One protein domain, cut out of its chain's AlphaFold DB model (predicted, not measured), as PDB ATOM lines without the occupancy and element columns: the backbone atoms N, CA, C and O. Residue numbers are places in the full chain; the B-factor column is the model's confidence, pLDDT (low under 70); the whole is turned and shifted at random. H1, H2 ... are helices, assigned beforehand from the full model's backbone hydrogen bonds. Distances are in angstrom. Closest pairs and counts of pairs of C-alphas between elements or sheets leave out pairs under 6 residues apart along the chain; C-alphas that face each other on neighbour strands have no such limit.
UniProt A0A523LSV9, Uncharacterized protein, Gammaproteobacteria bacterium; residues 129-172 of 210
ATOM      1  N   LEU A 129       6.549  22.342  45.691       88.06
ATOM      2  CA  LEU A 129       6.186  20.977  45.284       88.06
ATOM      3  C   LEU A 129       7.236  20.349  44.363       88.06
ATOM      4  O   LEU A 129       7.418  19.138  44.382       88.06
ATOM      5  N   ILE A 130       7.948  21.178  43.596       89.25
ATOM      6  CA  ILE A 130       9.041  20.755  42.711       89.25
ATOM      7  C   ILE A 130      10.427  21.037  43.314       89.25
ATOM      8  O   ILE A 130      11.436  20.942  42.620       89.25
ATOM      9  N   ALA A 131      10.477  21.422  44.594       88.88
ATOM     10  CA  ALA A 131      11.696  21.751  45.324       88.88
ATOM     11  C   ALA A 131      11.890  20.816  46.522       88.88
ATOM     12  O   ALA A 131      12.683  19.883  46.464       88.88
ATOM     13  N   ALA A 132      11.186  21.100  47.617       87.56
ATOM     14  CA  ALA A 132      11.093  20.278  48.812       87.56
ATOM     15  C   ALA A 132       9.923  20.787  49.666       87.56
ATOM     16  O   ALA A 132       9.746  21.996  49.841       87.56
ATOM     17  N   VAL A 133       9.166  19.859  50.247       88.25
ATOM     18  CA  VAL A 133       8.111  20.140  51.229       88.25
ATOM     19  C   VAL A 133       8.351  19.323  52.500       88.25
ATOM     20  O   VAL A 133       8.958  18.252  52.418       88.25
ATOM     21  N   PRO A 134       7.897  19.789  53.681       89.00
ATOM     22  CA  PRO A 134       7.921  18.968  54.888       89.00
ATOM     23  C   PRO A 134       7.191  17.644  54.652       89.00
ATOM     24  O   PRO A 134       6.084  17.650  54.116       89.00
ATOM     25  N   PHE A 135       7.805  16.533  55.065       91.25
ATOM     26  CA  PHE A 135       7.284  15.175  54.842       91.25
ATOM     27  C   PHE A 135       7.078  14.823  53.356       91.25
ATOM     28  O   PHE A 135       6.199  14.034  53.019       91.25
ATOM     29  N   GLY A 136       7.857  15.450  52.468       90.88
ATOM     30  CA  GLY A 136       7.873  15.142  51.044       90.88
ATOM     31  C   GLY A 136       8.638  13.862  50.709       90.88
ATOM     32  O   GLY A 136       8.990  13.076  51.582       90.88
ATOM     33  N   MET A 137       8.897  13.689  49.414       93.75
ATOM     34  CA  MET A 137       9.643  12.556  48.872       93.75
ATOM     35  C   MET A 137      11.096  12.533  49.354       93.75
ATOM     36  O   MET A 137      11.755  13.576  49.431       93.75
ATOM     37  N   GLU A 138      11.614  11.331  49.579       93.81
ATOM     38  CA  GLU A 138      13.048  11.099  49.738       93.81
ATOM     39  C   GLU A 138      13.793  11.337  48.407       93.81
ATOM     40  O   GLU A 138      13.186  11.284  47.330       93.81
ATOM     41  N   PRO A 139      15.121  11.569  48.413       90.31
ATOM     42  CA  PRO A 139      15.862  11.906  47.196       90.31
ATOM     43  C   PRO A 139      15.682  10.916  46.034       90.31
ATOM     44  O   PRO A 139      15.557  11.339  44.889       90.31
ATOM     45  N   TRP A 140      15.647   9.605  46.295       92.06
ATOM     46  CA  TRP A 140      15.447   8.598  45.241       92.06
ATOM     47  C   TRP A 140      14.009   8.570  44.708       92.06
ATOM     48  O   TRP A 140      13.815   8.335  43.520       92.06
ATOM     49  N   GLU A 141      13.015   8.847  45.554       94.25
ATOM     50  CA  GLU A 141      11.609   8.972  45.151       94.25
ATOM     51  C   GLU A 141      11.410  10.218  44.293       94.25
ATOM     52  O   GLU A 141      10.793  10.138  43.234       94.25
ATOM     53  N   PHE A 142      12.010  11.346  44.694       92.38
ATOM     54  CA  PHE A 142      11.986  12.576  43.907       92.38
ATOM     55  C   PHE A 142      12.641  12.367  42.541       92.38
ATOM     56  O   PHE A 142      12.101  12.805  41.532       92.38
ATOM     57  N   MET A 143      13.782  11.676  42.489       90.69
ATOM     58  CA  MET A 143      14.456  11.362  41.227       90.69
ATOM     59  C   MET A 143      13.610  10.434  40.349       90.69
ATOM     60  O   MET A 143      13.461  10.708  39.161       90.69
ATOM     61  N   ALA A 144      13.012   9.380  40.911       93.56
ATOM     62  CA  ALA A 144      12.107   8.508  40.165       93.56
ATOM     63  C   ALA A 144      10.912   9.296  39.610       93.56
ATOM     64  O   ALA A 144      10.603   9.193  38.429       93.56
ATOM     65  N   TRP A 145      10.293  10.152  40.420       93.06
ATOM     66  CA  TRP A 145       9.202  11.007  39.966       93.06
ATOM     67  C   TRP A 145       9.639  11.998  38.877       93.06
ATOM     68  O   TRP A 145       8.967  12.142  37.857       93.06
ATOM     69  N   TRP A 146      10.792  12.643  39.059       90.50
ATOM     70  CA  TRP A 146      11.321  13.636  38.129       90.50
ATOM     71  C   TRP A 146      11.602  13.057  36.741       90.50
ATOM     72  O   TRP A 146      11.307  13.713  35.743       90.50
ATOM     73  N   TYR A 147      12.186  11.856  36.676       87.38
ATOM     74  CA  TYR A 147      12.604  11.238  35.414       87.38
ATOM     75  C   TYR A 147      11.580  10.266  34.820       87.38
ATOM     76  O   TYR A 147      11.547  10.135  33.600       87.38
ATOM     77  N   GLU A 148      10.756   9.610  35.641       91.00
ATOM     78  CA  GLU A 148       9.892   8.496  35.212       91.00
ATOM     79  C   GLU A 148       8.389   8.753  35.417       91.00
ATOM     80  O   GLU A 148       7.572   7.971  34.937       91.00
ATOM     81  N   ALA A 149       7.992   9.813  36.134       92.44
ATOM     82  CA  ALA A 149       6.581  10.101  36.427       92.44
ATOM     83  C   ALA A 149       6.226  11.589  36.251       92.44
ATOM     84  O   ALA A 149       5.646  12.217  37.141       92.44
ATOM     85  N   ASP A 150       6.585  12.141  35.088       91.00
ATOM     86  CA  ASP A 150       6.221  13.481  34.596       91.00
ATOM     87  C   ASP A 150       6.682  14.671  35.465       91.00
ATOM     88  O   ASP A 150       6.240  15.811  35.277       91.00
ATOM     89  N   GLY A 151       7.571  14.461  36.443       90.75
ATOM     90  CA  GLY A 151       7.969  15.537  37.350       90.75
ATOM     91  C   GLY A 151       8.726  16.671  36.659       90.75
ATOM     92  O   GLY A 151       8.509  17.850  36.963       90.75
ATOM     93  N   ARG A 152       9.559  16.338  35.669       88.50
ATOM     94  CA  ARG A 152      10.256  17.325  34.839       88.50
ATOM     95  C   ARG A 152       9.281  18.123  33.974       88.50
ATOM     96  O   ARG A 152       9.420  19.341  33.872       88.50
ATOM     97  N   GLU A 153       8.307  17.464  33.364       89.38
ATOM     98  CA  GLU A 153       7.277  18.052  32.506       89.38
ATOM     99  C   GLU A 153       6.464  19.085  33.289       89.38
ATOM    100  O   GLU A 153       6.313  20.225  32.843       89.38
ATOM    101  N   LEU A 154       6.044  18.726  34.504       90.25
ATOM    102  CA  LEU A 154       5.352  19.631  35.420       90.25
ATOM    103  C   LEU A 154       6.219  20.837  35.800       90.25
ATOM    104  O   LEU A 154       5.730  21.969  35.832       90.25
ATOM    105  N   ALA A 155       7.513  20.628  36.060       89.81
ATOM    106  CA  ALA A 155       8.430  21.722  36.371       89.81
ATOM    107  C   ALA A 155       8.632  22.676  35.179       89.81
ATOM    108  O   ALA A 155       8.706  23.897  35.366       89.81
ATOM    109  N   VAL A 156       8.689  22.141  33.957       89.44
ATOM    110  CA  VAL A 156       8.772  22.932  32.723       89.44
ATOM    111  C   VAL A 156       7.493  23.739  32.512       89.44
ATOM    112  O   VAL A 156       7.577  24.954  32.322       89.44
ATOM    113  N   GLU A 157       6.325  23.104  32.616       88.94
ATOM    114  CA  GLU A 157       5.027  23.768  32.451       88.94
ATOM    115  C   GLU A 157       4.830  24.888  33.484       88.94
ATOM    116  O   GLU A 157       4.375  25.992  33.154       88.94
ATOM    117  N   LEU A 158       5.218  24.630  34.737       89.38
ATOM    118  CA  LEU A 158       5.183  25.636  35.789       89.38
ATOM    119  C   LEU A 158       6.088  26.823  35.442       89.38
ATOM    120  O   LEU A 158       5.642  27.962  35.538       89.38
ATOM    121  N   SER A 159       7.326  26.571  35.017       88.12
ATOM    122  CA  SER A 159       8.320  27.624  34.750       88.12
ATOM    123  C   SER A 159       7.973  28.472  33.526       88.12
ATOM    124  O   SER A 159       8.097  29.698  33.561       88.12
ATOM    125  N   HIS A 160       7.464  27.852  32.456       87.62
ATOM    126  CA  HIS A 160       7.060  28.554  31.233       87.62
ATOM    127  C   HIS A 160       5.997  29.620  31.496       87.62
ATOM    128  O   HIS A 160       6.053  30.705  30.912       87.62
ATOM    129  N   ARG A 161       5.087  29.367  32.444       84.81
ATOM    130  CA  ARG A 161       4.086  30.346  32.903       84.81
ATOM    131  C   ARG A 161       4.704  31.642  33.442       84.81
ATOM    132  O   ARG A 161       4.046  32.681  33.438       84.81
ATOM    133  N   TYR A 162       5.960  31.589  33.876       84.31
ATOM    134  CA  TYR A 162       6.721  32.711  34.421       84.31
ATOM    135  C   TYR A 162       7.876  33.151  33.513       84.31
ATOM    136  O   TYR A 162       8.756  33.875  33.974       84.31
ATOM    137  N   ASN A 163       7.855  32.782  32.224       85.12
ATOM    138  CA  ASN A 163       8.896  33.122  31.244       85.12
ATOM    139  C   ASN A 163      10.302  32.643  31.663       85.12
ATOM    140  O   ASN A 163      11.304  33.314  31.414       85.12
ATOM    141  N   THR A 164      10.377  31.493  32.332       85.44
ATOM    142  CA  THR A 164      11.633  30.838  32.716       85.44
ATOM    143  C   THR A 164      11.623  29.368  32.293       85.44
ATOM    144  O   THR A 164      10.592  28.816  31.904       85.44
ATOM    145  N   HIS A 165      12.786  28.716  32.345       85.62
ATOM    146  CA  HIS A 165      12.920  27.270  32.158       85.62
ATOM    147  C   HIS A 165      13.862  26.700  33.231       85.62
ATOM    148  O   HIS A 165      14.861  27.355  33.535       85.62
ATOM    149  N   PRO A 166      13.600  25.503  33.798       82.62
ATOM    150  CA  PRO A 166      14.455  24.920  34.841       82.62
ATOM    151  C   PRO A 166      15.873  24.554  34.371       82.62
ATOM    152  O   PRO A 166      16.808  24.507  35.164       82.62
ATOM    153  N   ALA A 167      16.028  24.276  33.078       74.56
ATOM    154  CA  ALA A 167      17.263  23.893  32.399       74.56
ATOM    155  C   ALA A 167      17.244  24.429  30.947       74.56
ATOM    156  O   ALA A 167      16.248  25.000  30.520       74.56
ATOM    157  N   PRO A 168      18.309  24.317  30.147       64.19
ATOM    158  CA  PRO A 168      18.204  24.624  28.721       64.19
ATOM    159  C   PRO A 168      17.263  23.620  28.022       64.19
ATOM    160  O   PRO A 168      17.408  22.416  28.257       64.19
ATOM    161  N   PRO A 169      16.325  24.066  27.164       57.94
ATOM    162  CA  PRO A 169      15.374  23.184  26.478       57.94
ATOM    163  C   PRO A 169      16.060  22.191  25.527       57.94
ATOM    164  O   PRO A 169      15.462  21.181  25.162       57.94
ATOM    165  N   GLU A 170      17.314  22.442  25.136       55.38
ATOM    166  CA  GLU A 170      18.087  21.551  24.267       55.38
ATOM    167  C   GLU A 170      18.661  20.309  24.985       55.38
ATOM    168  O   GLU A 170      19.190  19.407  24.325       55.38
ATOM    169  N   ILE A 171      18.572  20.226  26.321       54.06
ATOM    170  CA  ILE A 171      19.054  19.071  27.094       54.06
ATOM    171  C   ILE A 171      17.876  18.157  27.438       54.06
ATOM    172  O   ILE A 171      17.315  18.201  28.530       54.06
ATOM    173  N   ASP A 172      17.521  17.298  26.487       53.00
ATOM    174  CA  ASP A 172      16.616  16.178  26.725       53.00
ATOM    175  C   ASP A 172      17.373  14.997  27.365       53.00
ATOM    176  O   ASP A 172      18.562  14.779  27.102       53.00
TER     177      ASP A 172
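This is residues 129 to 172 of the 210 residues of an uncharacterized protein of Gammaproteobacteria bacterium (UniProt A0A523LSV9). Two short helices, H1 and H2, meet near their ends as an L. Residues 129 to 138 loop into H1, and after H2 a tail with no named element, residues 161 to 172, folds back. The printed part has 44 residues, with two named helices, H1 then H2, and no named strand; the class is all helix, though under half of the residues are in named elements. It is only just compact, close to loose, with a radius of gyration of the C-alphas of 11.2 A and spans of 30 by 21 by 13 A.

Look first at H1, residues 139 to 148, then at H2, residues 151 to 160, joined by a tight link of 2 residues. They are close but not clearly touching; their closest C-alphas, those of Trp 146 and Arg 152, are 5.1 A apart. Their lines stand about perpendicular, at 75 degrees. In H1 and H2 every O i to N i+4 pair is within hydrogen-bond range.

Find C-alpha 139 at (15.862, 11.906, 47.196); from there H1 runs 13.8 A to C-alpha 148. H2 runs 14.4 A from C-alpha 151 to C-alpha 160 at (7.060, 28.554, 31.233).

The two C-alphas farthest apart, those of Phe 135 and Glu 170, are 33.0 A apart. The printed part has no cut. Residues 168 to 172 have pLDDT under 70.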